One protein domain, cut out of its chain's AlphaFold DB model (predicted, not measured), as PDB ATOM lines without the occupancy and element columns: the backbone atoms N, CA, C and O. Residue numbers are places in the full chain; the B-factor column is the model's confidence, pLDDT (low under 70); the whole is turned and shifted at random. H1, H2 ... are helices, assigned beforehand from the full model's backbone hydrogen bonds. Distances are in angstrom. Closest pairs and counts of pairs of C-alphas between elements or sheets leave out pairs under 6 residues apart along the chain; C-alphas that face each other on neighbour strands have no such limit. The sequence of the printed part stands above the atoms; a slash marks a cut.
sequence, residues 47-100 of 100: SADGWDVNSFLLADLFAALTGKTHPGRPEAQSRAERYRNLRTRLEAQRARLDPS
ATOM      1  N   SER A  47     131.072 161.213  95.692       76.62
ATOM      2  CA  SER A  47     130.752 162.037  96.863       76.62
ATOM      3  C   SER A  47     130.734 161.259  98.182       76.62
ATOM      4  O   SER A  47     130.802 161.876  99.239       76.62
ATOM      5  N   ALA A  48     130.622 159.930  98.133       77.81
ATOM      6  CA  ALA A  48     130.669 159.035  99.284       77.81
ATOM      7  C   ALA A  48     132.052 158.389  99.477       77.81
ATOM      8  O   ALA A  48     132.188 157.474 100.286       77.81
ATOM      9  N   ASP A  49     133.081 158.837  98.751       79.00
ATOM     10  CA  ASP A  49     134.437 158.368  99.013       79.00
ATOM     11  C   ASP A  49     134.888 158.785 100.423       79.00
ATOM     12  O   ASP A  49     134.589 159.880 100.899       79.00
ATOM     13  N   GLY A  50     135.543 157.866 101.129       78.12
ATOM     14  CA  GLY A  50     135.880 158.020 102.547       78.12
ATOM     15  C   GLY A  50     134.710 157.880 103.532       78.12
ATOM     16  O   GLY A  50     134.965 157.803 104.733       78.12
ATOM     17  N   TRP A  51     133.456 157.783 103.071       82.62
ATOM     18  CA  TRP A  51     132.312 157.519 103.947       82.62
ATOM     19  C   TRP A  51     132.171 156.025 104.225       82.62
ATOM     20  O   TRP A  51     131.814 155.231 103.353       82.62
ATOM     21  N   ASP A  52     132.427 155.641 105.470       82.06
ATOM     22  CA  ASP A  52     132.106 154.316 105.988       82.06
ATOM     23  C   ASP A  52     130.715 154.290 106.646       82.06
ATOM     24  O   ASP A  52     130.015 155.301 106.755       82.06
ATOM     25  N   VAL A  53     130.293 153.104 107.094       82.44
ATOM     26  CA  VAL A  53     129.006 152.924 107.787       82.44
ATOM     27  C   VAL A  53     128.910 153.832 109.015       82.44
ATOM     28  O   VAL A  53     127.870 154.448 109.240       82.44
ATOM     29  N   ASN A  54     129.997 153.970 109.777       88.25
ATOM     30  CA  ASN A  54     130.024 154.817 110.967       88.25
ATOM     31  C   ASN A  54     129.808 156.291 110.614       88.25
ATOM     32  O   ASN A  54     129.048 156.970 111.296       88.25
ATOM     33  N   SER A  55     130.401 156.772 109.523       90.00
ATOM     34  CA  SER A  55     130.217 158.136 109.017       90.00
ATOM     35  C   SER A  55     128.749 158.411 108.684       90.00
ATOM     36  O   SER A  55     128.205 159.444 109.080       90.00
ATOM     37  N   PHE A  56     128.064 157.460 108.035       88.06
ATOM     38  CA  PHE A  56     126.624 157.568 107.777       88.06
ATOM     39  C   PHE A  56     125.797 157.599 109.066       88.06
ATOM     40  O   PHE A  56     124.940 158.473 109.205       88.06
ATOM     41  N   LEU A  57     126.089 156.713 110.021       92.00
ATOM     42  CA  LEU A  57     125.382 156.664 111.306       92.00
ATOM     43  C   LEU A  57     125.602 157.936 112.137       92.00
ATOM     44  O   LEU A  57     124.659 158.454 112.732       92.00
ATOM     45  N   LEU A  58     126.819 158.480 112.148       94.75
ATOM     46  CA  LEU A  58     127.128 159.743 112.821       94.75
ATOM     47  C   LEU A  58     126.394 160.921 112.171       94.75
ATOM     48  O   LEU A  58     125.879 161.788 112.877       94.75
ATOM     49  N   ALA A  59     126.290 160.943 110.842       93.56
ATOM     50  CA  ALA A  59     125.512 161.958 110.139       93.56
ATOM     51  C   ALA A  59     124.002 161.837 110.408       93.56
ATOM     52  O   ALA A  59     123.326 162.862 110.508       93.56
ATOM     53  N   ASP A  60     123.477 160.616 110.550       93.38
ATOM     54  CA  ASP A  60     122.083 160.378 110.947       93.38
ATOM     55  C   ASP A  60     121.832 160.850 112.384       93.38
ATOM     56  O   ASP A  60     120.833 161.519 112.650       93.38
ATOM     57  N   LEU A  61     122.769 160.586 113.301       97.06
ATOM     58  CA  LEU A  61     122.699 161.075 114.677       97.06
ATOM     59  C   LEU A  61     122.738 162.609 114.733       97.06
ATOM     60  O   LEU A  61     121.927 163.219 115.426       97.06
ATOM     61  N   PHE A  62     123.630 163.245 113.968       96.38
ATOM     62  CA  PHE A  62     123.666 164.703 113.836       96.38
ATOM     63  C   PHE A  62     122.316 165.256 113.362       96.38
ATOM     64  O   PHE A  62     121.814 166.231 113.927       96.38
ATOM     65  N   ALA A  63     121.708 164.625 112.354       95.81
ATOM     66  CA  ALA A  63     120.408 165.038 111.844       95.81
ATOM     67  C   ALA A  63     119.296 164.865 112.884       95.81
ATOM     68  O   ALA A  63     118.487 165.775 113.059       95.81
ATOM     69  N   ALA A  64     119.293 163.754 113.622       95.94
ATOM     70  CA  ALA A  64     118.335 163.508 114.697       95.94
ATOM     71  C   ALA A  64     118.446 164.541 115.833       95.94
ATOM     72  O   ALA A  64     117.430 164.961 116.380       95.94
ATOM     73  N   LEU A  65     119.666 164.976 116.169       97.62
ATOM     74  CA  LEU A  65     119.915 165.928 117.258       97.62
ATOM     75  C   LEU A  65     119.676 167.391 116.865       97.62
ATOM     76  O   LEU A  65     119.274 168.194 117.702       97.62
ATOM     77  N   THR A  66     119.952 167.759 115.613       96.69
ATOM     78  CA  THR A  66     119.931 169.167 115.169       96.69
ATOM     79  C   THR A  66     118.742 169.516 114.278       96.69
ATOM     80  O   THR A  66     118.501 170.696 114.015       96.69
ATOM     81  N   GLY A  67     118.034 168.510 113.759       94.62
ATOM     82  CA  GLY A  67     117.008 168.671 112.728       94.62
ATOM     83  C   GLY A  67     117.556 169.072 111.352       94.62
ATOM     84  O   GLY A  67     116.772 169.380 110.457       94.62
ATOM     85  N   LYS A  68     118.884 169.101 111.162       94.00
ATOM     86  CA  LYS A  68     119.543 169.523 109.916       94.00
ATOM     87  C   LYS A  68     120.364 168.385 109.322       94.00
ATOM     88  O   LYS A  68     121.049 167.665 110.039       94.00
ATOM     89  N   THR A  69     120.371 168.263 107.998       91.56
ATOM     90  CA  THR A  69     121.274 167.332 107.307       91.56
ATOM     91  C   THR A  69     122.730 167.704 107.586       91.56
ATOM     92  O   THR A  69     123.096 168.879 107.517       91.56
ATOM     93  N   HIS A  70     123.569 166.707 107.885       90.56
ATOM     94  CA  HIS A  70     124.999 166.936 108.080       90.56
ATOM     95  C   HIS A  70     125.624 167.545 106.805       90.56
ATOM     96  O   HIS A  70     125.471 166.946 105.739       90.56
ATOM     97  N   PRO A  71     126.353 168.681 106.878       89.56
ATOM     98  CA  PRO A  71     126.843 169.400 105.694       89.56
ATOM     99  C   PRO A  71     127.738 168.572 104.769       89.56
ATOM    100  O   PRO A  71     127.728 168.765 103.561       89.56
ATOM    101  N   GLY A  72     128.508 167.639 105.333       87.44
ATOM    102  CA  GLY A  72     129.376 166.750 104.559       87.44
ATOM    103  C   GLY A  72     128.682 165.515 103.979       87.44
ATOM    104  O   GLY A  72     129.361 164.709 103.353       87.44
ATOM    105  N   ARG A  73     127.379 165.303 104.233       86.69
ATOM    106  CA  ARG A  73     126.701 164.058 103.841       86.69
ATOM    107  C   ARG A  73     126.673 163.924 102.312       86.69
ATOM    108  O   ARG A  73     126.234 164.861 101.647       86.69
ATOM    109  N   PRO A  74     127.045 162.760 101.747       85.25
ATOM    110  CA  PRO A  74     126.957 162.530 100.316       85.25
ATOM    111  C   PRO A  74     125.499 162.584  99.874       85.25
ATOM    112  O   PRO A  74     124.635 161.942 100.481       85.25
ATOM    113  N   GLU A  75     125.217 163.299  98.789       77.38
ATOM    114  CA  GLU A  75     123.890 163.251  98.186       77.38
ATOM    115  C   GLU A  75     123.608 161.847  97.645       77.38
ATOM    116  O   GLU A  75     124.336 161.299  96.810       77.38
ATOM    117  N   ALA A  76     122.525 161.246  98.133       72.06
ATOM    118  CA  ALA A  76     122.039 159.996  97.589       72.06
ATOM    119  C   ALA A  76     121.421 160.271  96.214       72.06
ATOM    120  O   ALA A  76     120.429 160.990  96.115       72.06
ATOM    121  N   GLN A  77     121.961 159.651  95.160       70.88
ATOM    122  CA  GLN A  77     121.334 159.716  93.838       70.88
ATOM    123  C   GLN A  77     119.886 159.245  93.922       70.88
ATOM    124  O   GLN A  77     119.620 158.107  94.346       70.88
ATOM    125  N   SER A  78     118.973 160.093  93.454       78.56
ATOM    126  CA  SER A  78     117.558 159.761  93.396       78.56
ATOM    127  C   SER A  78     117.324 158.567  92.468       78.56
ATOM    128  O   SER A  78     118.069 158.301  91.518       78.56
ATOM    129  N   ARG A  79     116.237 157.827  92.707       75.94
ATOM    130  CA  ARG A  79     115.856 156.689  91.856       75.94
ATOM    131  C   ARG A  79     115.674 157.111  90.389       75.94
ATOM    132  O   ARG A  79     116.067 156.370  89.491       75.94
ATOM    133  N   ALA A  80     115.127 158.304  90.153       81.75
ATOM    134  CA  ALA A  80     114.933 158.863  88.816       81.75
ATOM    135  C   ALA A  80     116.266 159.139  88.099       81.75
ATOM    136  O   ALA A  80     116.428 158.767  86.937       81.75
ATOM    137  N   GLU A  81     117.247 159.726  88.788       83.31
ATOM    138  CA  GLU A  81     118.592 159.945  88.237       83.31
ATOM    139  C   GLU A  81     119.293 158.638  87.892       83.31
ATOM    140  O   GLU A  81     119.856 158.522  86.804       83.31
ATOM    141  N   ARG A  82     119.190 157.624  88.760       81.00
ATOM    142  CA  ARG A  82     119.759 156.297  88.483       81.00
ATOM    143  C   ARG A  82     119.197 155.689  87.197       81.00
ATOM    144  O   ARG A  82     119.971 155.200  86.378       81.00
ATOM    145  N   TYR A  83     117.877 155.741  86.991       84.38
ATOM    146  CA  TYR A  83     117.258 155.211  85.767       84.38
ATOM    147  C   TYR A  83     117.637 156.002  84.515       84.38
ATOM    148  O   TYR A  83     117.861 155.391  83.470       84.38
ATOM    149  N   ARG A  84     117.739 157.335  84.607       90.94
ATOM    150  CA  ARG A  84     118.220 158.170  83.494       90.94
ATOM    151  C   ARG A  84     119.646 157.782  83.101       90.94
ATOM    152  O   ARG A  84     119.878 157.437  81.949       90.94
ATOM    153  N   ASN A  85     120.553 157.715  84.075       88.06
ATOM    154  CA  ASN A  85     121.945 157.320  83.848       88.06
ATOM    155  C   ASN A  85     122.058 155.904  83.265       88.06
ATOM    156  O   ASN A  85     122.887 155.657  82.389       88.06
ATOM    157  N   LEU A  86     121.222 154.969  83.731       89.12
ATOM    158  CA  LEU A  86     121.177 153.610  83.196       89.12
ATOM    159  C   LEU A  86     120.742 153.596  81.725       89.12
ATOM    160  O   LEU A  86     121.398 152.946  80.917       89.12
ATOM    161  N   ARG A  87     119.682 154.335  81.368       92.62
ATOM    162  CA  ARG A  87     119.221 154.456  79.975       92.62
ATOM    163  C   ARG A  87     120.312 155.004  79.063       92.62
ATOM    164  O   ARG A  87     120.634 154.357  78.075       92.62
ATOM    165  N   THR A  88     120.950 156.108  79.449       94.44
ATOM    166  CA  THR A  88     122.044 156.709  78.670       94.44
ATOM    167  C   THR A  88     123.205 155.736  78.462       94.44
ATOM    168  O   THR A  88     123.759 155.651  77.368       94.44
ATOM    169  N   ARG A  89     123.567 154.949  79.487       90.19
ATOM    170  CA  ARG A  89     124.614 153.919  79.364       90.19
ATOM    171  C   ARG A  89     124.226 152.810  78.389       90.19
ATOM    172  O   ARG A  89     125.067 152.396  77.598       90.19
ATOM    173  N   LEU A  90     122.980 152.342  78.442       93.06
ATOM    174  CA  LEU A  90     122.479 151.301  77.542       93.06
ATOM    175  C   LEU A  90     122.406 151.790  76.092       93.06
ATOM    176  O   LEU A  90     122.780 151.055  75.185       93.06
ATOM    177  N   GLU A  91     121.984 153.035  75.871       93.38
ATOM    178  CA  GLU A  91     121.979 153.670  74.548       93.38
ATOM    179  C   GLU A  91     123.400 153.806  73.989       93.38
ATOM    180  O   GLU A  91     123.657 153.408  72.854       93.38
ATOM    181  N   ALA A  92     124.349 154.273  74.805       91.81
ATOM    182  CA  ALA A  92     125.756 154.353  74.418       91.81
ATOM    183  C   ALA A  92     126.360 152.970  74.125       91.81
ATOM    184  O   ALA A  92     127.164 152.825  73.207       91.81
ATOM    185  N   GLN A  93     125.978 151.944  74.890       90.25
ATOM    186  CA  GLN A  93     126.403 150.569  74.641       90.25
ATOM    187  C   GLN A  93     125.816 150.033  73.331       90.25
ATOM    188  O   GLN A  93     126.544 149.427  72.552       90.25
ATOM    189  N   ARG A  94     124.534 150.301  73.062       91.38
ATOM    190  CA  ARG A  94     123.868 149.926  71.811       91.38
ATOM    191  C   ARG A  94     124.554 150.555  70.599       91.38
ATOM    192  O   ARG A  94     124.877 149.840  69.662       91.38
ATOM    193  N   ALA A  95     124.862 151.851  70.655       91.25
ATOM    194  CA  ALA A  95     125.553 152.555  69.573       91.25
ATOM    195  C   ALA A  95     126.961 151.998  69.271       91.25
ATOM    196  O   ALA A  95     127.430 152.096  68.146       91.25
ATOM    197  N   ARG A  96     127.644 151.405  70.262       88.31
ATOM    198  CA  ARG A  96     128.941 150.734  70.049       88.31
ATOM    199  C   ARG A  96     128.810 149.366  69.384       88.31
ATOM    200  O   ARG A  96     129.751 148.939  68.727       88.31
ATOM    201  N   LEU A  97     127.711 148.660  69.644       87.81
ATOM    202  CA  LEU A  97     127.483 147.296  69.161       87.81
ATOM    203  C   LEU A  97     126.902 147.272  67.744       87.81
ATOM    204  O   LEU A  97     127.208 146.344  67.007       87.81
ATOM    205  N   ASP A  98     126.158 148.315  67.365       83.56
ATOM    206  CA  ASP A  98     125.652 148.534  66.005       83.56
ATOM    207  C   ASP A  98     126.362 149.735  65.330       83.56
ATOM    208  O   ASP A  98     125.722 150.766  65.089       83.56
ATOM    209  N   PRO A  99     127.679 149.670  65.037       64.25
ATOM    210  CA  PRO A  99     128.323 150.690  64.222       64.25
ATOM    211  C   PRO A  99     127.819 150.514  62.785       64.25
ATOM    212  O   PRO A  99     128.186 149.557  62.107       64.25
ATOM    213  N   SER A 100     126.897 151.383  62.366       61.81
ATOM    214  CA  SER A 100     126.414 151.448  60.978       61.81
ATOM    215  C   SER A 100     127.539 151.796  60.008       61.81
ATOM    216  O   SER A 100     128.410 152.607  60.400       61.81
TER     217      SER A 100
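What this domain is: This is residues 47 to 100 of the 100 residues of an uncharacterized protein of Microbacterium testaceum (UniProt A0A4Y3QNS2). A small body, made of the helix H1 with residues 47 to 52 before it and the first part of the link after it, which folds back beside H1, has one long arm: residues 77 to 100, with the helix H2, stick out free and make the length. The printed part has 54 residues with two named helices, H1 then H2, and no named strand; the class is all helix. It is extended, with a radius of gyration of the C-alphas of 17.7 A, and spans 58 by 21 by 14 A.

Where its parts are: Find C-alpha 53 at (129.006, 152.924, 107.787); from there H1, residues 53 to 66, runs 20.0 A. Then go to C-alpha 79 at (115.856, 156.689, 91.856), where H2, residues 79 to 97, begins; it runs 27.2 A to C-alpha 97 at (127.483, 147.296, 69.161).

How they stand to each other: H1 and H2 are apart, with no C-alpha of the one within 8 A of the other. In both helices every O i to N i+4 pair is within hydrogen-bond range.

The domain as a whole: Look at Leu 65 and Ser 100: their C-alphas, the two farthest apart, are 58.5 A apart. The printed part has no cut. The link from H1 to H2, residues 67 to 78, is long. The pLDDT is under 70 at residues 99 to 100.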